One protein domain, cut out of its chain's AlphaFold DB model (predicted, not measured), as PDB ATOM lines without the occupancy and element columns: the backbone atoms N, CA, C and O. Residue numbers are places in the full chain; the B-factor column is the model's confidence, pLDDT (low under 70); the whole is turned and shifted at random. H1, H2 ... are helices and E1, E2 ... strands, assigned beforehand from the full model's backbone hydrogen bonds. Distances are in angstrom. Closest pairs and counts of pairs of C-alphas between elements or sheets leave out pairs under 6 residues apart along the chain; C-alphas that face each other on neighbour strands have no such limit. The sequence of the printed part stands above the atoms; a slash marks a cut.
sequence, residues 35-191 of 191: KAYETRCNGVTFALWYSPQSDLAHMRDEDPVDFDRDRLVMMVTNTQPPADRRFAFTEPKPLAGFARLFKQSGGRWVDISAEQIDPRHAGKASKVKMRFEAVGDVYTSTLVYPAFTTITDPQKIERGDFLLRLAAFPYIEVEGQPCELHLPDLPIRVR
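AT A GLANCE: This is residues 35 to 191 of the 191 residues of an uncharacterized protein of Paracoccus aminophilus JCM 7686 (UniProt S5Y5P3). Three antiparallel sheets make an elongated body: toward one end a four-stranded sheet, E1 E2 E3 E8, is partly covered by a smaller sheet, E7 E4 E10, in a sandwich, two sheets face to face, and toward the other end lies a strongly twisted sheet, E6 E5 E9 E11. Two short helices that touch, H1 and H2, sit beside the passage between the two four-stranded sheets. The printed part has 157 residues, with E1 E2 H1 E3 E4 E5 E6 E7 E8 H2 E9 E10 E11 in order along it; the class is mostly strand, though under half of the residues are in named elements. The whole is compact, with a radius of gyration of the C-alphas of 16.3 A and spans of 49 by 31 by 27 A.

HOW THE PARTS SIT: E1, residues 35 to 41, and E2, residues 44 to 50, form a hairpin, with N 39 and O 46 within hydrogen-bond range at 2.9 A. E2 is also the antiparallel neighbour of E3, residues 71 to 78, with N 47 and O 75 at 2.9 A. E3 in turn is the antiparallel neighbour of E8, residues 138 to 144, an edge strand, with N 74 and O 141 at 2.8 A. The facing sheet is E7, residues 127 to 131, E4, residues 86 to 90, and E10, residues 172 to 174, in that order, with N 128 and O 89 at 2.8 A and N 88 and O 173 at 2.8 A. The parts of these two sheets that face each other are 10.2 A centre to centre, and their strands stand at 26 degrees. E3 and E4 are near each other, with 7 pairs of C-alphas within 10 A. In the third sheet, E5, residues 99 to 105, and E6, residues 108 to 111, form a hairpin, with N 103 and O 110 at 2.8 A. E9, residues 160 to 166, is the antiparallel neighbour of E5, with N 102 and O 163 at 2.8 A, and of E11, residues 186 to 190, with N 162 and O 188 at 2.8 A. From edge to edge of this sheet the strands' lines turn by 88 degrees. H1, residues 56 to 59, only grazes it. H2, residues 145 to 150, only grazes the sheet E1 E2 E3 E8 with residues 145 to 147, and is only just on it, with 5 pairs of C-alphas within 10 A. H1 and H2 touch; their closest C-alphas, those of Met 59 and Pro 146, are 4.6 A apart. In H2, 0 of 2 O i to N i+4 pairs and 3 of 3 O i to N i+3 pairs are within hydrogen-bond range; H1 is too short for an O i to N i+4 pair.

IN THESE COORDINATES: E1 begins at C-alpha 35, (210.763, 194.585, 186.772), and is 17.7 A long. E2 is 20.0 A, E3 22.9 A and E8 19.1 A long. E4 measures 13.8 A, E7 13.1 A and E10 6.5 A. E5 begins at C-alpha 99, (201.040, 186.111, 198.939), and is 19.2 A long; E6 is 9.8 A and E9 19.6 A. H1 is 5.3 A and H2 10.3 A long. E11, 12.8 A long, ends at C-alpha 190, (199.327, 203.231, 198.337).

THE WHOLE: The C-alphas farthest apart, those of Pro 82 and Gly 106, are 51.8 A apart. The printed part has no cut and ends at the chain's last residue, Arg 191. The links H1 to E3, E6 to E7 and E10 to E11 are long. Mean pLDDT of the printed part is 89.1; residue 96, residues 116 to 123 and residues 168 to 170 are under 70.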
ATOM      1  N   LYS A  35     210.170 195.926 186.670       95.94
ATOM      2  CA  LYS A  35     210.763 194.585 186.772       95.94
ATOM      3  C   LYS A  35     211.435 194.438 188.133       95.94
ATOM      4  O   LYS A  35     212.381 195.163 188.425       95.94
ATOM      5  N   ALA A  36     210.966 193.495 188.937       95.38
ATOM      6  CA  ALA A  36     211.533 193.193 190.247       95.38
ATOM      7  C   ALA A  36     212.562 192.060 190.197       95.38
ATOM      8  O   ALA A  36     213.508 192.051 190.977       95.38
ATOM      9  N   TYR A  37     212.375 191.093 189.297       94.81
ATOM     10  CA  TYR A  37     213.200 189.890 189.258       94.81
ATOM     11  C   TYR A  37     213.297 189.321 187.845       94.81
ATOM     12  O   TYR A  37     212.348 189.408 187.065       94.81
ATOM     13  N   GLU A  38     214.439 188.720 187.529       94.25
ATOM     14  CA  GLU A  38     214.647 187.921 186.324       94.25
ATOM     15  C   GLU A  38     215.659 186.820 186.628       94.25
ATOM     16  O   GLU A  38     216.682 187.063 187.265       94.25
ATOM     17  N   THR A  39     215.388 185.612 186.150       93.19
ATOM     18  CA  THR A  39     216.345 184.508 186.195       93.19
ATOM     19  C   THR A  39     216.167 183.593 184.995       93.19
ATOM     20  O   THR A  39     215.153 183.643 184.294       93.19
ATOM     21  N   ARG A  40     217.168 182.751 184.745       94.62
ATOM     22  CA  ARG A  40     217.169 181.775 183.658       94.62
ATOM     23  C   ARG A  40     217.339 180.379 184.218       94.62
ATOM     24  O   ARG A  40     218.168 180.153 185.091       94.62
ATOM     25  N   CYS A  41     216.586 179.443 183.668       92.31
ATOM     26  CA  CYS A  41     216.613 178.049 184.068       92.31
ATOM     27  C   CYS A  41     216.279 177.180 182.860       92.31
ATOM     28  O   CYS A  41     215.235 177.367 182.242       92.31
ATOM     29  N   ASN A  42     217.171 176.246 182.516       93.94
ATOM     30  CA  ASN A  42     216.955 175.246 181.466       93.94
ATOM     31  C   ASN A  42     216.353 175.831 180.174       93.94
ATOM     32  O   ASN A  42     215.322 175.367 179.705       93.94
ATOM     33  N   GLY A  43     216.965 176.877 179.612       94.94
ATOM     34  CA  GLY A  43     216.505 177.485 178.354       94.94
ATOM     35  C   GLY A  43     215.212 178.304 178.448       94.94
ATOM     36  O   GLY A  43     214.671 178.689 177.418       94.94
ATOM     37  N   VAL A  44     214.731 178.587 179.659       95.50
ATOM     38  CA  VAL A  44     213.575 179.446 179.933       95.50
ATOM     39  C   VAL A  44     214.012 180.645 180.768       95.50
ATOM     40  O   VAL A  44     214.887 180.530 181.626       95.50
ATOM     41  N   THR A  45     213.405 181.806 180.534       95.38
ATOM     42  CA  THR A  45     213.528 182.981 181.406       95.38
ATOM     43  C   THR A  45     212.255 183.145 182.219       95.38
ATOM     44  O   THR A  45     211.167 183.139 181.655       95.38
ATOM     45  N   PHE A  46     212.392 183.311 183.531       93.50
ATOM     46  CA  PHE A  46     211.315 183.746 184.414       93.50
ATOM     47  C   PHE A  46     211.542 185.216 184.763       93.50
ATOM     48  O   PHE A  46     212.647 185.579 185.168       93.50
ATOM     49  N   ALA A  47     210.513 186.051 184.639       94.44
ATOM     50  CA  ALA A  47     210.556 187.448 185.049       94.44
ATOM     51  C   ALA A  47     209.341 187.817 185.904       94.44
ATOM     52  O   ALA A  47     208.231 187.344 185.672       94.44
ATOM     53  N   LEU A  48     209.563 188.696 186.878       94.06
ATOM     54  CA  LEU A  48     208.536 189.236 187.757       94.06
ATOM     55  C   LEU A  48     208.453 190.744 187.572       94.06
ATOM     56  O   LEU A  48     209.449 191.454 187.738       94.06
ATOM     57  N   TRP A  49     207.255 191.224 187.278       96.06
ATOM     58  CA  TRP A  49     206.934 192.635 187.132       96.06
ATOM     59  C   TRP A  49     205.812 193.009 188.085       96.06
ATOM     60  O   TRP A  49     204.970 192.173 188.406       96.06
ATOM     61  N   TYR A  50     205.779 194.254 188.543       96.62
ATOM     62  CA  TYR A  50     204.734 194.702 189.457       96.62
ATOM     63  C   TYR A  50     204.510 196.214 189.399       96.62
ATOM     64  O   TYR A  50     205.368 196.960 188.925       96.62
ATOM     65  N   SER A  51     203.354 196.662 189.883       97.25
ATOM     66  CA  SER A  51     202.999 198.082 189.981       97.25
ATOM     67  C   SER A  51     203.550 198.669 191.289       97.25
ATOM     68  O   SER A  51     203.046 198.356 192.361       97.25
ATOM     69  N   PRO A  52     204.575 199.538 191.277       97.00
ATOM     70  CA  PRO A  52     205.163 200.044 192.523       97.00
ATOM     71  C   PRO A  52     204.246 201.016 193.281       97.00
ATOM     72  O   PRO A  52     204.558 201.425 194.400       97.00
ATOM     73  N   GLN A  53     203.148 201.444 192.660       96.62
ATOM     74  CA  GLN A  53     202.197 202.403 193.202       96.62
ATOM     75  C   GLN A  53     200.780 201.976 192.830       96.62
ATOM     76  O   GLN A  53     200.575 201.413 191.762       96.62
ATOM     77  N   SER A  54     199.829 202.269 193.711       96.38
ATOM     78  CA  SER A  54     198.391 202.131 193.471       96.38
ATOM     79  C   SER A  54     197.658 203.202 194.284       96.38
ATOM     80  O   SER A  54     198.245 203.800 195.196       96.38
ATOM     81  N   ASP A  55     196.402 203.480 193.960       95.44
ATOM     82  CA  ASP A  55     195.554 204.309 194.816       95.44
ATOM     83  C   ASP A  55     194.731 203.448 195.780       95.44
ATOM     84  O   ASP A  55     194.486 202.259 195.557       95.44
ATOM     85  N   LEU A  56     194.321 204.064 196.885       96.00
ATOM     86  CA  LEU A  56     193.539 203.393 197.917       96.00
ATOM     87  C   LEU A  56     192.212 202.808 197.405       96.00
ATOM     88  O   LEU A  56     191.766 201.793 197.936       96.00
ATOM     89  N   ALA A  57     191.562 203.460 196.437       94.50
ATOM     90  CA  ALA A  57     190.250 203.039 195.957       94.50
ATOM     91  C   ALA A  57     190.357 201.715 195.197       94.50
ATOM     92  O   ALA A  57     189.612 200.791 195.495       94.50
ATOM     93  N   HIS A  58     191.337 201.593 194.303       94.25
ATOM     94  CA  HIS A  58     191.558 200.375 193.525       94.25
ATOM     95  C   HIS A  58     192.045 199.212 194.383       94.25
ATOM     96  O   HIS A  58     191.515 198.117 194.274       94.25
ATOM     97  N   MET A  59     192.973 199.442 195.319       93.50
ATOM     98  CA  MET A  59     193.423 198.387 196.245       93.50
ATOM     99  C   MET A  59     192.281 197.763 197.069       93.50
ATOM    100  O   MET A  59     192.416 196.639 197.547       93.50
ATOM    101  N   ARG A  60     191.194 198.514 197.289       93.81
ATOM    102  CA  ARG A  60     190.013 198.097 198.057       93.81
ATOM    103  C   ARG A  60     188.833 197.682 197.177       93.81
ATOM    104  O   ARG A  60     187.777 197.379 197.722       93.81
ATOM    105  N   ASP A  61     188.984 197.725 195.860       89.81
ATOM    106  CA  ASP A  61     187.882 197.510 194.934       89.81
ATOM    107  C   ASP A  61     187.505 196.025 194.880       89.81
ATOM    108  O   ASP A  61     188.264 195.184 194.405       89.81
ATOM    109  N   GLU A  62     186.340 195.669 195.409       84.25
ATOM    110  CA  GLU A  62     185.881 194.278 195.389       84.25
ATOM    111  C   GLU A  62     185.345 193.859 194.007       84.25
ATOM    112  O   GLU A  62     185.221 192.660 193.752       84.25
ATOM    113  N   ASP A  63     185.065 194.819 193.114       84.94
ATOM    114  CA  ASP A  63     184.567 194.588 191.751       84.94
ATOM    115  C   ASP A  63     185.233 195.551 190.743       84.94
ATOM    116  O   ASP A  63     184.590 196.446 190.179       84.94
ATOM    117  N   PRO A  64     186.556 195.414 190.527       83.56
ATOM    118  CA  PRO A  64     187.308 196.362 189.725       83.56
ATOM    119  C   PRO A  64     186.929 196.275 188.251       83.56
ATOM    120  O   PRO A  64     186.968 195.219 187.631       83.56
ATOM    121  N   VAL A  65     186.651 197.423 187.638       84.44
ATOM    122  CA  VAL A  65     186.392 197.505 186.189       84.44
ATOM    123  C   VAL A  65     187.695 197.416 185.380       84.44
ATOM    124  O   VAL A  65     187.697 196.949 184.242       84.44
ATOM    125  N   ASP A  66     188.815 197.842 185.972       85.75
ATOM    126  CA  ASP A  66     190.146 197.823 185.358       85.75
ATOM    127  C   ASP A  66     191.088 196.887 186.130       85.75
ATOM    128  O   ASP A  66     191.845 197.295 187.018       85.75
ATOM    129  N   PHE A  67     191.021 195.599 185.791       82.56
ATOM    130  CA  PHE A  67     191.886 194.554 186.345       82.56
ATOM    131  C   PHE A  67     193.354 194.723 185.929       82.56
ATOM    132  O   PHE A  67     194.256 194.265 186.630       82.56
ATOM    133  N   ASP A  68     193.617 195.396 184.807       85.38
ATOM    134  CA  ASP A  68     194.961 195.547 184.266       85.38
ATOM    135  C   ASP A  68     195.702 196.761 184.823       85.38
ATOM    136  O   ASP A  68     196.874 196.949 184.504       85.38
ATOM    137  N   ARG A  69     195.088 197.574 185.682       90.81
ATOM    138  CA  ARG A  69     195.734 198.787 186.185       90.81
ATOM    139  C   ARG A  69     196.932 198.493 187.086       90.81
ATOM    140  O   ARG A  69     198.079 198.669 186.673       90.81
ATOM    141  N   ASP A  70     196.650 197.981 188.283       94.50
ATOM    142  CA  ASP A  70     197.640 197.745 189.332       94.50
ATOM    143  C   ASP A  70     197.716 196.253 189.641       94.50
ATOM    144  O   ASP A  70     196.771 195.620 190.123       94.50
ATOM    145  N   ARG A  71     198.855 195.671 189.282       94.44
ATOM    146  CA  ARG A  71     199.025 194.224 189.245       94.44
ATOM    147  C   ARG A  71     200.472 193.793 189.356       94.44
ATOM    148  O   ARG A  71     201.410 194.571 189.161       94.44
ATOM    149  N   LEU A  72     200.621 192.511 189.629       94.12
ATOM    150  CA  LEU A  72     201.836 191.736 189.488       94.12
ATOM    151  C   LEU A  72     201.711 190.835 188.262       94.12
ATOM    152  O   LEU A  72     200.678 190.202 188.080       94.12
ATOM    153  N   VAL A  73     202.765 190.750 187.453       93.75
ATOM    154  CA  VAL A  73     202.840 189.873 186.282       93.75
ATOM    155  C   VAL A  73     204.057 188.971 186.410       93.75
ATOM    156  O   VAL A  73     205.194 189.432 186.512       93.75
ATOM    157  N   MET A  74     203.811 187.670 186.380       92.25
ATOM    158  CA  MET A  74     204.825 186.640 186.218       92.25
ATOM    159  C   MET A  74     204.900 186.268 184.744       92.25
ATOM    160  O   MET A  74     203.877 185.966 184.134       92.25
ATOM    161  N   MET A  75     206.100 186.284 184.180       93.25
ATOM    162  CA  MET A  75     206.345 185.945 182.785       93.25
ATOM    163  C   MET A  75     207.297 184.764 182.695       93.25
ATOM    164  O   MET A  75     208.307 184.721 183.397       93.25
ATOM    165  N   VAL A  76     207.000 183.843 181.789       94.00
ATOM    166  CA  VAL A  76     207.838 182.695 181.477       94.00
ATOM    167  C   VAL A  76     208.065 182.654 179.972       94.00
ATOM    168  O   VAL A  76     207.111 182.537 179.210       94.00
ATOM    169  N   THR A  77     209.319 182.738 179.540       95.56
ATOM    170  CA  THR A  77     209.682 182.804 178.118       95.56
ATOM    171  C   THR A  77     210.581 181.646 177.730       95.56
ATOM    172  O   THR A  77     211.635 181.474 178.341       95.56
ATOM    173  N   ASN A  78     210.234 180.900 176.682       96.69
ATOM    174  CA  ASN A  78     211.148 179.920 176.100       96.69
ATOM    175  C   ASN A  78     212.247 180.648 175.326       96.69
ATOM    176  O   ASN A  78     211.997 181.172 174.249       96.69
ATOM    177  N   THR A  79     213.461 180.732 175.856       96.62
ATOM    178  CA  THR A  79     214.533 181.520 175.229       96.62
ATOM    179  C   THR A  79     215.515 180.683 174.425       96.62
ATOM    180  O   THR A  79     216.369 181.249 173.743       96.62
ATOM    181  N   GLN A  80     215.426 179.352 174.491       96.56
ATOM    182  CA  GLN A  80     216.341 178.444 173.801       96.56
ATOM    183  C   GLN A  80     215.630 177.168 173.332       96.56
ATOM    184  O   GLN A  80     214.741 176.685 174.034       96.56
ATOM    185  N   PRO A  81     216.074 176.549 172.220       94.81
ATOM    186  CA  PRO A  81     215.578 175.244 171.789       94.81
ATOM    187  C   PRO A  81     215.565 174.201 172.926       94.81
ATOM    188  O   PRO A  81     216.455 174.237 173.780       94.81
ATOM    189  N   PRO A  82     214.605 173.259 172.939       95.94
ATOM    190  CA  PRO A  82     213.634 173.006 171.876       95.94
ATOM    191  C   PRO A  82     212.418 173.951 171.913       95.94
ATOM    192  O   PRO A  82     212.122 174.581 172.927       95.94
ATOM    193  N   ALA A  83     211.729 174.060 170.774       93.31
ATOM    194  CA  ALA A  83     210.511 174.859 170.620       93.31
ATOM    195  C   ALA A  83     209.359 174.337 171.494       93.31
ATOM    196  O   ALA A  83     208.674 175.119 172.139       93.31
ATOM    197  N   ASP A  84     209.222 173.016 171.588       95.19
ATOM    198  CA  ASP A  84     208.137 172.304 172.265       95.19
ATOM    199  C   ASP A  84     208.426 172.011 173.746       95.19
ATOM    200  O   ASP A  84     207.931 171.041 174.329       95.19
ATOM    201  N   ARG A  85     209.257 172.853 174.368       96.25
ATOM    202  CA  ARG A  85     209.705 172.688 175.749       96.25
ATOM    203  C   ARG A  85     208.509 172.660 176.706       96.25
ATOM    204  O   ARG A  85     207.600 173.488 176.644       96.25
ATOM    205  N   ARG A  86     208.512 171.706 177.632       96.44
ATOM    206  CA  ARG A  86     207.496 171.549 178.676       96.44
ATOM    207  C   ARG A  86     207.908 172.299 179.927       96.44
ATOM    208  O   ARG A  86     209.062 172.240 180.357       96.44
ATOM    209  N   PHE A  87     206.932 172.921 180.566       94.56
ATOM    210  CA  PHE A  87     207.126 173.549 181.861       94.56
ATOM    211  C   PHE A  87     205.882 173.388 182.736       94.56
ATOM    212  O   PHE A  87     204.774 173.166 182.248       94.56
ATOM    213  N   ALA A  88     206.071 173.464 184.045       92.38
ATOM    214  CA  ALA A  88     204.986 173.637 184.994       92.38
ATOM    215  C   ALA A  88     205.147 174.995 185.662       92.38
ATOM    216  O   ALA A  88     206.262 175.391 185.992       92.38
ATOM    217  N   PHE A  89     204.038 175.694 185.851       87.62
ATOM    218  CA  PHE A  89     204.010 177.029 186.416       87.62
ATOM    219  C   PHE A  89     202.989 177.107 187.549       87.62
ATOM    220  O   PHE A  89     201.874 176.603 187.416       87.62
ATOM    221  N   THR A  90     203.365 177.707 188.675       85.56
ATOM    222  CA  THR A  90     202.428 177.955 189.778       85.56
ATOM    223  C   THR A  90     201.831 179.342 189.610       85.56
ATOM    224  O   THR A  90     202.533 180.339 189.771       85.56
ATOM    225  N   GLU A  91     200.537 179.404 189.297       79.75
ATOM    226  CA  GLU A  91     199.841 180.677 189.116       79.75
ATOM    227  C   GLU A  91     199.812 181.498 190.406       79.75
ATOM    228  O   GLU A  91     199.569 180.939 191.485       79.75
ATOM    229  N   PRO A  92     200.018 182.824 190.316       76.62
ATOM    230  CA  PRO A  92     199.879 183.675 191.466       76.62
ATOM    231  C   PRO A  92     198.406 183.773 191.859       76.62
ATOM    232  O   PRO A  92     197.558 184.194 191.077       76.62
ATOM    233  N   LYS A  93     198.101 183.372 193.093       77.94
ATOM    234  CA  LYS A  93     196.758 183.458 193.675       77.94
ATOM    235  C   LYS A  93     196.807 184.258 194.975       77.94
ATOM    236  O   LYS A  93     197.812 184.165 195.689       77.94
ATOM    237  N   PRO A  94     195.744 185.001 195.322       73.81
ATOM    238  CA  PRO A  94     195.651 185.692 196.600       73.81
ATOM    239  C   PRO A  94     195.341 184.668 197.703       73.81
ATOM    240  O   PRO A  94     194.223 184.532 198.182       73.81
ATOM    241  N   LEU A  95     196.332 183.861 198.067       77.31
ATOM    242  CA  LEU A  95     196.244 182.898 199.161       77.31
ATOM    243  C   LEU A  95     197.233 183.360 200.224       77.31
ATOM    244  O   LEU A  95     198.384 183.604 199.883       77.31
ATOM    245  N   ALA A  96     196.845 183.450 201.496       63.12
ATOM    246  CA  ALA A  96     197.738 183.965 202.545       63.12
ATOM    247  C   ALA A  96     199.023 183.131 202.723       63.12
ATOM    248  O   ALA A  96     200.072 183.652 203.092       63.12
ATOM    249  N   GLY A  97     198.968 181.834 202.394       71.75
ATOM    250  CA  GLY A  97     200.148 180.966 202.334       71.75
ATOM    251  C   GLY A  97     201.057 181.203 201.118       71.75
ATOM    252  O   GLY A  97     202.133 180.620 201.053       71.75
ATOM    253  N   PHE A  98     200.634 182.026 200.156       79.31
ATOM    254  CA  PHE A  98     201.309 182.269 198.879       79.31
ATOM    255  C   PHE A  98     201.700 183.738 198.672       79.31
ATOM    256  O   PHE A  98     202.809 184.018 198.230       79.31
ATOM    257  N   ALA A  99     200.816 184.675 198.998       87.62
ATOM    258  CA  ALA A  99     201.040 186.111 198.939       87.62
ATOM    259  C   ALA A  99     200.696 186.719 200.300       87.62
ATOM    260  O   ALA A  99     199.625 186.457 200.845       87.62
ATOM    261  N   ARG A 100     201.609 187.522 200.846       91.00
ATOM    262  CA  ARG A 100     201.440 188.212 202.127       91.00
ATOM    263  C   ARG A 100     201.678 189.699 201.952       91.00
ATOM    264  O   ARG A 100     202.689 190.104 201.377       91.00
ATOM    265  N   LEU A 101     200.756 190.496 202.472       93.88
ATOM    266  CA  LEU A 101     200.809 191.943 202.459       93.88
ATOM    267  C   LEU A 101     201.236 192.453 203.838       93.88
ATOM    268  O   LEU A 101     200.585 192.202 204.851       93.88
ATOM    269  N   PHE A 102     202.339 193.190 203.868       96.69
ATOM    270  CA  PHE A 102     202.866 193.830 205.065       96.69
ATOM    271  C   PHE A 102     202.674 195.337 204.957       96.69
ATOM    272  O   PHE A 102     202.968 195.919 203.917       96.69
ATOM    273  N   LYS A 103     202.236 195.981 206.035       97.38
ATOM    274  CA  LYS A 103     202.106 197.439 206.142       97.38
ATOM    275  C   LYS A 103     203.202 197.999 207.038       97.38
ATOM    276  O   LYS A 103     203.459 197.453 208.114       97.38
ATOM    277  N   GLN A 104     203.811 199.110 206.640       97.44
ATOM    278  CA  GLN A 104     204.743 199.829 207.502       97.44
ATOM    279  C   GLN A 104     203.971 200.547 208.619       97.44
ATOM    280  O   GLN A 104     203.121 201.398 208.359       97.44
ATOM    281  N   SER A 105     204.261 200.221 209.878       95.00
ATOM    282  CA  SER A 105     203.636 200.839 211.052       95.00
ATOM    283  C   SER A 105     204.640 200.949 212.193       95.00
ATOM    284  O   SER A 105     205.217 199.950 212.614       95.00
ATOM    285  N   GLY A 106     204.886 202.168 212.686       91.44
ATOM    286  CA  GLY A 106     205.830 202.401 213.786       91.44
ATOM    287  C   GLY A 106     207.263 201.941 213.486       91.44
ATOM    288  O   GLY A 106     207.922 201.391 214.362       91.44
ATOM    289  N   GLY A 107     207.727 202.096 212.241       92.69
ATOM    290  CA  GLY A 107     209.081 201.707 211.823       92.69
ATOM    291  C   GLY A 107     209.278 200.213 211.539       92.69
ATOM    292  O   GLY A 107     210.379 199.816 211.161       92.69
ATOM    293  N   ARG A 108     208.234 199.388 211.674       96.06
ATOM    294  CA  ARG A 108     208.272 197.945 211.397       96.06
ATOM    295  C   ARG A 108     207.246 197.536 210.343       96.06
ATOM    296  O   ARG A 108     206.185 198.148 210.229       96.06
ATOM    297  N   TRP A 109     207.537 196.435 209.658       97.19
ATOM    298  CA  TRP A 109     206.603 195.758 208.766       97.19
ATOM    299  C   TRP A 109     205.668 194.857 209.571       97.19
ATOM    300  O   TRP A 109     206.116 193.935 210.254       97.19
ATOM    301  N   VAL A 110     204.368 195.129 209.502       96.50
ATOM    302  CA  VAL A 110     203.317 194.350 210.166       96.50
ATOM    303  C   VAL A 110     202.557 193.567 209.105       96.50
ATOM    304  O   VAL A 110     202.015 194.175 208.187       96.50
ATOM    305  N   ASP A 111     202.512 192.239 209.221       94.81
ATOM    306  CA  ASP A 111     201.667 191.420 208.347       94.81
ATOM    307  C   ASP A 111     200.193 191.708 208.638       94.81
ATOM    308  O   ASP A 111     199.752 191.605 209.786       94.81
ATOM    309  N   ILE A 112     199.445 192.092 207.609       93.75
ATOM    310  CA  ILE A 112     198.004 192.349 207.702       93.75
ATOM    311  C   ILE A 112     197.174 191.279 206.992       93.75
ATOM    312  O   ILE A 112     195.943 191.360 207.003       93.75
ATOM    313  N   SER A 113     197.843 190.271 206.435       90.50
ATOM    314  CA  SER A 113     197.213 189.125 205.797       90.50
ATOM    315  C   SER A 113     196.539 188.234 206.841       90.50
ATOM    316  O   SER A 113     197.054 188.042 207.943       90.50
ATOM    317  N   ALA A 114     195.402 187.651 206.488       83.81
ATOM    318  CA  ALA A 114     194.688 186.664 207.280       83.81
ATOM    319  C   ALA A 114     194.503 185.385 206.463       83.81
ATOM    320  O   ALA A 114     194.436 185.429 205.233       83.81
ATOM    321  N   GLU A 115     194.399 184.245 207.147       71.50
ATOM    322  CA  GLU A 115     193.943 183.008 206.516       71.50
ATOM    323  C   GLU A 115     192.532 183.264 205.963       71.50
ATOM    324  O   GLU A 115     191.622 183.537 206.735       71.50
ATOM    325  N   GLN A 116     192.438 183.330 204.628       66.69
ATOM    326  CA  GLN A 116     191.263 183.591 203.779       66.69
ATOM    327  C   GLN A 116     190.013 184.163 204.454       66.69
ATOM    328  O   GLN A 116     189.293 183.476 205.174       66.69
ATOM    329  N   ILE A 117     189.690 185.405 204.097       60.72
ATOM    330  CA  ILE A 117     188.521 186.124 204.619       60.72
ATOM    331  C   ILE A 117     187.266 185.836 203.767       60.72
ATOM    332  O   ILE A 117     186.147 186.007 204.245       60.72
ATOM    333  N   ASP A 118     187.434 185.334 202.533       60.47
ATOM    334  CA  ASP A 118     186.340 184.980 201.613       60.47
ATOM    335  C   ASP A 118     186.381 183.486 201.201       60.47
ATOM    336  O   ASP A 118     187.368 183.043 200.597       60.47
ATOM    337  N   PRO A 119     185.309 182.700 201.438       57.56
ATOM    338  CA  PRO A 119     185.216 181.305 200.998       57.56
ATOM    339  C   PRO A 119     185.229 181.120 199.470       57.56
ATOM    340  O   PRO A 119     185.573 180.036 199.001       57.56
ATOM    341  N   ARG A 120     184.899 182.143 198.669       58.53
ATOM    342  CA  ARG A 120     184.935 182.073 197.191       58.53
ATOM    343  C   ARG A 120     186.349 181.987 196.627       58.53
ATOM    344  O   ARG A 120     186.532 181.530 195.503       58.53
ATOM    345  N   HIS A 121     187.341 182.382 197.417       60.53
ATOM    346  CA  HIS A 121     188.750 182.335 197.041       60.53
ATOM    347  C   HIS A 121     189.501 181.211 197.757       60.53
ATOM    348  O   HIS A 121     190.727 181.149 197.660       60.53
ATOM    349  N   ALA A 122     188.771 180.303 198.424       57.78
ATOM    350  CA  ALA A 122     189.302 179.135 199.113       57.78
ATOM    351  C   ALA A 122     190.034 178.180 198.161       57.78
ATOM    352  O   ALA A 122     189.534 177.832 197.091       57.78
ATOM    353  N   GLY A 123     191.234 177.726 198.537       65.44
ATOM    354  CA  GLY A 123     191.990 176.801 197.694       65.44
ATOM    355  C   GLY A 123     193.474 176.678 198.017       65.44
ATOM    356  O   GLY A 123     194.006 177.319 198.918       65.44
ATOM    357  N   LYS A 124     194.152 175.824 197.244       70.69
ATOM    358  CA  LYS A 124     195.609 175.649 197.269       70.69
ATOM    359  C   LYS A 124     196.210 176.210 195.985       70.69
ATOM    360  O   LYS A 124     195.570 176.172 194.931       70.69
ATOM    361  N   ALA A 125     197.448 176.694 196.063       74.75
ATOM    362  CA  ALA A 125     198.213 177.019 194.867       74.75
ATOM    363  C   ALA A 125     198.315 175.760 193.989       74.75
ATOM    364  O   ALA A 125     198.625 174.671 194.478       74.75
ATOM    365  N   SER A 126     197.995 175.901 192.705       76.44
ATOM    366  CA  SER A 126     197.929 174.796 191.750       76.44
ATOM    367  C   SER A 126     198.976 174.988 190.665       76.44
ATOM    368  O   SER A 126     199.094 176.075 190.104       76.44
ATOM    369  N   LYS A 127     199.712 173.919 190.354       84.50
ATOM    370  CA  LYS A 127     200.634 173.896 189.218       84.50
ATOM    371  C   LYS A 127     199.854 173.653 187.933       84.50
ATOM    372  O   LYS A 127     199.145 172.654 187.826       84.50
ATOM    373  N   VAL A 128     200.044 174.525 186.955       86.75
ATOM    374  CA  VAL A 128     199.548 174.359 185.591       86.75
ATOM    375  C   VAL A 128     200.682 173.791 184.749       86.75
ATOM    376  O   VAL A 128     201.790 174.323 184.750       86.75
ATOM    377  N   LYS A 129     200.428 172.675 184.063       92.50
ATOM    378  CA  LYS A 129     201.390 172.055 183.146       92.50
ATOM    379  C   LYS A 129     201.129 172.568 181.743       92.50
ATOM    380  O   LYS A 129     200.006 172.477 181.259       92.50
ATOM    381  N   MET A 130     202.176 173.055 181.105       93.62
ATOM    382  CA  MET A 130     202.121 173.731 179.822       93.62
ATOM    383  C   MET A 130     203.241 173.220 178.913       93.62
ATOM    384  O   MET A 130     204.183 172.539 179.340       93.62
ATOM    385  N   ARG A 131     203.133 173.560 177.635       95.56
ATOM    386  CA  ARG A 131     204.153 173.311 176.626       95.56
ATOM    387  C   ARG A 131     204.211 174.526 175.713       95.56
ATOM    388  O   ARG A 131     203.160 174.963 175.268       95.56
ATOM    389  N   PHE A 132     205.409 175.041 175.471       95.56
ATOM    390  CA  PHE A 132     205.625 176.075 174.464       95.56
ATOM    391  C   PHE A 132     205.371 175.520 173.056       95.56
ATOM    392  O   PHE A 132     205.500 174.317 172.832       95.56
ATOM    393  N   GLU A 133     205.012 176.380 172.112       95.56
ATOM    394  CA  GLU A 133     204.873 176.016 170.699       95.56
ATOM    395  C   GLU A 133     206.147 176.368 169.917       95.56
ATOM    396  O   GLU A 133     206.517 175.671 168.969       95.56
ATOM    397  N   ALA A 134     206.856 177.415 170.346       96.00
ATOM    398  CA  ALA A 134     208.059 177.941 169.721       96.00
ATOM    399  C   ALA A 134     209.100 178.462 170.728       96.00
ATOM    400  O   ALA A 134     208.839 178.725 171.905       96.00
ATOM    401  N   VAL A 135     210.330 178.653 170.234       96.19
ATOM    402  CA  VAL A 135     211.323 179.498 170.914       96.19
ATOM    403  C   VAL A 135     210.902 180.955 170.734       96.19
ATOM    404  O   VAL A 135     210.621 181.390 169.622       96.19
ATOM    405  N   GLY A 136     210.889 181.709 171.824       94.12
ATOM    406  CA  GLY A 136     210.410 183.086 171.899       94.12
ATOM    407  C   GLY A 136     209.014 183.212 172.504       94.12
ATOM    408  O   GLY A 136     208.653 184.315 172.903       94.12
ATOM    409  N   ASP A 137     208.266 182.112 172.629       95.00
ATOM    410  CA  ASP A 137     206.939 182.124 173.242       95.00
ATOM    411  C   ASP A 137     206.983 182.600 174.691       95.00
ATOM    412  O   ASP A 137     207.879 182.240 175.465       95.00
ATOM    413  N   VAL A 138     205.965 183.376 175.058       93.19
ATOM    414  CA  VAL A 138     205.804 183.981 176.378       93.19
ATOM    415  C   VAL A 138     204.477 183.538 176.975       93.19
ATOM    416  O   VAL A 138     203.426 183.722 176.370       93.19
ATOM    417  N   TYR A 139     204.520 183.025 178.199       92.00
ATOM    418  CA  TYR A 139     203.342 182.863 179.041       92.00
ATOM    419  C   TYR A 139     203.361 183.889 180.156       92.00
ATOM    420  O   TYR A 139     204.384 184.095 180.808       92.00
ATOM    421  N   THR A 140     202.213 184.511 180.392       91.25
ATOM    422  CA  THR A 140     202.037 185.500 181.452       91.25
ATOM    423  C   THR A 140     200.916 185.088 182.381       91.25
ATOM    424  O   THR A 140     199.877 184.612 181.931       91.25
ATOM    425  N   SER A 141     201.104 185.322 183.672       89.00
ATOM    426  CA  SER A 141     200.056 185.168 184.671       89.00
ATOM    427  C   SER A 141     200.066 186.356 185.619       89.00
ATOM    428  O   SER A 141     201.131 186.891 185.940       89.00
ATOM    429  N   THR A 142     198.881 186.774 186.046       90.56
ATOM    430  CA  THR A 142     198.671 188.074 186.681       90.56
ATOM    431  C   THR A 142     197.972 187.912 188.022       90.56
ATOM    432  O   THR A 142     196.990 187.184 188.127       90.56
ATOM    433  N   LEU A 143     198.448 188.637 189.035       90.25
ATOM    434  CA  LEU A 143     197.739 188.851 190.294       90.25
ATOM    435  C   LEU A 143     197.419 190.334 190.433       90.25
ATOM    436  O   LEU A 143     198.320 191.164 190.575       90.25
ATOM    437  N   VAL A 144     196.135 190.657 190.375       92.75
ATOM    438  CA  VAL A 144     195.642 192.033 190.469       92.75
ATOM    439  C   VAL A 144     195.576 192.468 191.931       92.75
ATOM    440  O   VAL A 144     195.283 191.664 192.813       92.75
ATOM    441  N   TYR A 145     195.868 193.733 192.210       93.69
ATOM    442  CA  TYR A 145     195.910 194.240 193.586       93.69
ATOM    443  C   TYR A 145     194.578 194.210 194.339       93.69
ATOM    444  O   TYR A 145     194.603 193.859 195.521       93.69
ATOM    445  N   PRO A 146     193.422 194.461 193.699       92.25
ATOM    446  CA  PRO A 146     192.145 194.354 194.392       92.25
ATOM    447  C   PRO A 146     191.872 192.940 194.938       92.25
ATOM    448  O   PRO A 146     191.176 192.777 195.935       92.25
ATOM    449  N   ALA A 147     192.520 191.900 194.391       89.12
ATOM    450  CA  ALA A 147     192.426 190.543 194.924       89.12
ATOM    451  C   ALA A 147     193.019 190.386 196.340       89.12
ATOM    452  O   ALA A 147     192.737 189.386 197.005       89.12
ATOM    453  N   PHE A 148     193.810 191.344 196.846       89.81
ATOM    454  CA  PHE A 148     194.302 191.310 198.228       89.81
ATOM    455  C   PHE A 148     193.194 191.466 199.271       89.81
ATOM    456  O   PHE A 148     193.374 190.998 200.395       89.81
ATOM    457  N   THR A 149     192.034 192.014 198.902       89.75
ATOM    458  CA  THR A 149     190.836 192.056 199.765       89.75
ATOM    459  C   THR A 149     190.373 190.662 200.212       89.75
ATOM    460  O   THR A 149     189.771 190.501 201.269       89.75
ATOM    461  N   THR A 150     190.736 189.611 199.472       87.06
ATOM    462  CA  THR A 150     190.392 188.219 199.810       87.06
ATOM    463  C   THR A 150     191.258 187.634 200.937       87.06
ATOM    464  O   THR A 150     190.873 186.657 201.587       87.06
ATOM    465  N   ILE A 151     192.422 188.240 201.200       87.38
ATOM    466  CA  ILE A 151     193.382 187.818 202.232       87.38
ATOM    467  C   ILE A 151     193.681 188.915 203.247       87.38
ATOM    468  O   ILE A 151     194.545 188.743 204.094       87.38
ATOM    469  N   THR A 152     193.043 190.073 203.162       89.81
ATOM    470  CA  THR A 152     193.252 191.207 204.062       89.81
ATOM    471  C   THR A 152     191.953 191.985 204.142       89.81
ATOM    472  O   THR A 152     191.345 192.270 203.120       89.81
ATOM    473  N   ASP A 153     191.541 192.353 205.353       90.25
ATOM    474  CA  ASP A 153     190.387 193.230 205.547       90.25
ATOM    475  C   ASP A 153     190.634 194.555 204.796       90.25
ATOM    476  O   ASP A 153     191.628 195.230 205.101       90.25
ATOM    477  N   PRO A 154     189.767 194.950 203.840       91.62
ATOM    478  CA  PRO A 154     189.936 196.181 203.073       91.62
ATOM    479  C   PRO A 154     190.158 197.415 203.953       91.62
ATOM    480  O   PRO A 154     190.902 198.323 203.572       91.62
ATOM    481  N   GLN A 155     189.594 197.448 205.167       92.56
ATOM    482  CA  GLN A 155     189.778 198.558 206.104       92.56
ATOM    483  C   GLN A 155     191.229 198.700 206.588       92.56
ATOM    484  O   GLN A 155     191.666 199.816 206.861       92.56
ATOM    485  N   LYS A 156     192.006 197.609 206.625       93.88
ATOM    486  CA  LYS A 156     193.430 197.617 207.014       93.88
ATOM    487  C   LYS A 156     194.353 198.130 205.911       93.88
ATOM    488  O   LYS A 156     195.464 198.589 206.207       93.88
ATOM    489  N   ILE A 157     193.911 198.060 204.655       94.94
ATOM    490  CA  ILE A 157     194.607 198.672 203.524       94.94
ATOM    491  C   ILE A 157     194.352 200.170 203.621       94.94
ATOM    492  O   ILE A 157     193.251 200.616 203.360       94.94
ATOM    493  N   GLU A 158     195.335 200.956 204.029       95.94
ATOM    494  CA  GLU A 158     195.252 202.418 204.119       95.94
ATOM    495  C   GLU A 158     196.324 203.045 203.226       95.94
ATOM    496  O   GLU A 158     197.160 202.341 202.668       95.94
ATOM    497  N   ARG A 159     196.351 204.374 203.110       97.44
ATOM    498  CA  ARG A 159     197.483 205.058 202.468       97.44
ATOM    499  C   ARG A 159     198.777 204.768 203.225       97.44
ATOM    500  O   ARG A 159     198.793 204.795 204.455       97.44
ATOM    501  N   GLY A 160     199.869 204.548 202.498       97.44
ATOM    502  CA  GLY A 160     201.175 204.297 203.102       97.44
ATOM    503  C   GLY A 160     202.051 203.328 202.321       97.44
ATOM    504  O   GLY A 160     201.798 203.020 201.156       97.44
ATOM    505  N   ASP A 161     203.114 202.886 202.985       98.25
ATOM    506  CA  ASP A 161     204.067 201.915 202.459       98.25
ATOM    507  C   ASP A 161     203.647 200.489 202.791       98.25
ATOM    508  O   ASP A 161     203.355 200.154 203.945       98.25
ATOM    509  N   PHE A 162     203.686 199.650 201.765       98.00
ATOM    510  CA  PHE A 162     203.423 198.228 201.836       98.00
ATOM    511  C   PHE A 162     204.577 197.441 201.237       98.00
ATOM    512  O   PHE A 162     205.342 197.926 200.403       98.00
ATOM    513  N   LEU A 163     204.668 196.192 201.661       96.88
ATOM    514  CA  LEU A 163     205.579 195.207 201.126       96.88
ATOM    515  C   LEU A 163     204.764 193.958 200.811       96.88
ATOM    516  O   LEU A 163     204.141 193.370 201.694       96.88
ATOM    517  N   LEU A 164     204.749 193.574 199.540       95.19
ATOM    518  CA  LEU A 164     204.184 192.313 199.094       95.19
ATOM    519  C   LEU A 164     205.296 191.267 199.081       95.19
ATOM    520  O   LEU A 164     206.291 191.407 198.371       95.19
ATOM    521  N   ARG A 165     205.108 190.207 199.862       93.31
ATOM    522  CA  ARG A 165     206.003 189.053 199.899       93.31
ATOM    523  C   ARG A 165     205.309 187.857 199.285       93.31
ATOM    524  O   ARG A 165     204.202 187.498 199.689       93.31
ATOM    525  N   LEU A 166     205.985 187.216 198.346       89.06
ATOM    526  CA  LEU A 166     205.534 185.962 197.766       89.06
ATOM    527  C   LEU A 166     206.261 184.797 198.455       89.06
ATOM    528  O   LEU A 166     207.461 184.873 198.715       89.06
ATOM    529  N   ALA A 167     205.534 183.741 198.810       80.00
ATOM    530  CA  ALA A 167     206.096 182.575 199.482       80.00
ATOM    531  C   ALA A 167     206.929 181.729 198.510       80.00
ATOM    532  O   ALA A 167     206.448 181.336 197.454       80.00
ATOM    533  N   ALA A 168     208.157 181.381 198.888       64.31
ATOM    534  CA  ALA A 168     209.039 180.577 198.047       64.31
ATOM    535  C   ALA A 168     208.507 179.144 197.855       64.31
ATOM    536  O   ALA A 168     208.430 178.414 198.831       64.31
ATOM    537  N   PHE A 169     208.207 178.722 196.623       60.31
ATOM    538  CA  PHE A 169     208.070 177.316 196.177       60.31
ATOM    539  C   PHE A 169     208.306 177.280 194.662       60.31
ATOM    540  O   PHE A 169     208.253 178.364 194.086       60.31
ATOM    541  N   PRO A 170     208.603 176.156 193.963       58.78
ATOM    542  CA  PRO A 170     209.006 176.293 192.573       58.78
ATOM    543  C   PRO A 170     207.825 176.860 191.778       58.78
ATOM    544  O   PRO A 170     206.840 176.172 191.497       58.78
ATOM    545  N   TYR A 171     207.920 178.151 191.448       73.25
ATOM    546  CA  TYR A 171     206.987 178.828 190.559       73.25
ATOM    547  C   TYR A 171     207.125 178.265 189.164       73.25
ATOM    548  O   TYR A 171     206.193 178.370 188.379       73.25
ATOM    549  N   ILE A 172     208.280 177.668 188.872       88.94
ATOM    550  CA  ILE A 172     208.583 177.098 187.586       88.94
ATOM    551  C   ILE A 172     209.370 175.795 187.722       88.94
ATOM    552  O   ILE A 172     210.349 175.693 188.463       88.94
ATOM    553  N   GLU A 173     208.916 174.796 186.978       93.31
ATOM    554  CA  GLU A 173     209.659 173.583 186.660       93.31
ATOM    555  C   GLU A 173     209.806 173.519 185.146       93.31
ATOM    556  O   GLU A 173     208.844 173.771 184.425       93.31
ATOM    557  N   VAL A 174     210.981 173.157 184.651       94.50
ATOM    558  CA  VAL A 174     211.250 173.030 183.217       94.50
ATOM    559  C   VAL A 174     211.747 171.621 182.955       94.50
ATOM    560  O   VAL A 174     212.695 171.172 183.595       94.50
ATOM    561  N   GLU A 175     211.079 170.905 182.048       94.50
ATOM    562  CA  GLU A 175     211.337 169.479 181.783       94.50
ATOM    563  C   GLU A 175     211.342 168.605 183.055       94.50
ATOM    564  O   GLU A 175     212.131 167.675 183.205       94.50
ATOM    565  N   GLY A 176     210.444 168.918 183.993       91.19
ATOM    566  CA  GLY A 176     210.300 168.190 185.257       91.19
ATOM    567  C   GLY A 176     211.376 168.496 186.303       91.19
ATOM    568  O   GLY A 176     211.364 167.876 187.361       91.19
ATOM    569  N   GLN A 177     212.285 169.439 186.035       91.44
ATOM    570  CA  GLN A 177     213.281 169.901 187.002       91.44
ATOM    571  C   GLN A 177     212.851 171.240 187.613       91.44
ATOM    572  O   GLN A 177     212.524 172.162 186.859       91.44
ATOM    573  N   PRO A 178     212.846 171.380 188.950       91.25
ATOM    574  CA  PRO A 178     212.526 172.646 189.590       91.25
ATOM    575  C   PRO A 178     213.603 173.684 189.296       91.25
ATOM    576  O   PRO A 178     214.796 173.390 189.315       91.25
ATOM    577  N   CYS A 179     213.168 174.915 189.061       89.69
ATOM    578  CA  CYS A 179     214.066 176.051 188.975       89.69
ATOM    579  C   CYS A 179     214.174 176.717 190.341       89.69
ATOM    580  O   CYS A 179     213.164 177.001 190.989       89.69
ATOM    581  N   GLU A 180     215.402 176.984 190.769       87.12
ATOM    582  CA  GLU A 180     215.656 177.734 191.990       87.12
ATOM    583  C   GLU A 180     215.312 179.211 191.770       87.12
ATOM    584  O   GLU A 180     215.812 179.846 190.839       87.12
ATOM    585  N   LEU A 181     214.428 179.747 192.612       86.44
ATOM    586  CA  LEU A 181     213.942 181.119 192.525       86.44
ATOM    587  C   LEU A 181     214.120 181.820 193.868       86.44
ATOM    588  O   LEU A 181     213.664 181.328 194.899       86.44
ATOM    589  N   HIS A 182     214.715 183.008 193.819       87.81
ATOM    590  CA  HIS A 182     214.927 183.885 194.970       87.81
ATOM    591  C   HIS A 182     214.135 185.167 194.761       87.81
ATOM    592  O   HIS A 182     214.684 186.183 194.335       87.81
ATOM    593  N   LEU A 183     212.817 185.097 194.963       89.38
ATOM    594  CA  LEU A 183     211.957 186.249 194.714       89.38
ATOM    595  C   LEU A 183     212.192 187.346 195.762       89.38
ATOM    596  O   LEU A 183     212.225 187.042 196.957       89.38
ATOM    597  N   PRO A 184     212.335 188.612 195.338       93.44
ATOM    598  CA  PRO A 184     212.477 189.724 196.258       93.44
ATOM    599  C   PRO A 184     211.130 190.102 196.877       93.44
ATOM    600  O   PRO A 184     210.059 189.830 196.330       93.44
ATOM    601  N   ASP A 185     211.208 190.816 197.994       95.50
ATOM    602  CA  ASP A 185     210.088 191.593 198.503       95.50
ATOM    603  C   ASP A 185     209.744 192.736 197.535       95.50
ATOM    604  O   ASP A 185     210.629 193.367 196.955       95.50
ATOM    605  N   LEU A 186     208.451 193.017 197.372       96.62
ATOM    606  CA  LEU A 186     207.945 193.971 196.387       96.62
ATOM    607  C   LEU A 186     207.366 195.209 197.092       96.62
ATOM    608  O   LEU A 186     206.264 195.132 197.644       96.62
ATOM    609  N   PRO A 187     208.080 196.348 197.111       97.75
ATOM    610  CA  PRO A 187     207.615 197.550 197.796       97.75
ATOM    611  C   PRO A 187     206.530 198.268 196.989       97.75
ATOM    612  O   PRO A 187     206.770 198.656 195.844       97.75
ATOM    613  N   ILE A 188     205.368 198.490 197.603       97.69
ATOM    614  CA  ILE A 188     204.190 199.134 197.006       97.69
ATOM    615  C   ILE A 188     203.840 200.386 197.817       97.69
ATOM    616  O   ILE A 188     203.730 200.334 199.041       97.69
ATOM    617  N   ARG A 189     203.611 201.516 197.144       98.00
ATOM    618  CA  ARG A 189     203.092 202.743 197.768       98.00
ATOM    619  C   ARG A 189     201.610 202.919 197.441       98.00
ATOM    620  O   ARG A 189     201.269 203.143 196.281       98.00
ATOM    621  N   VAL A 190     200.759 202.919 198.463       97.62
ATOM    622  CA  VAL A 190     199.327 203.231 198.337       97.62
ATOM    623  C   VAL A 190     199.110 204.725 198.584       97.62
ATOM    624  O   VAL A 190     199.487 205.235 199.646       97.62
ATOM    625  N   ARG A 191     198.543 205.429 197.597       94.81
ATOM    626  CA  ARG A 191     198.290 206.881 197.620       94.81
ATOM    627  C   ARG A 191     196.824 207.239 197.847       94.81
ATOM    628  O   ARG A 191     195.926 206.436 197.523       94.81
TER     629      ARG A 191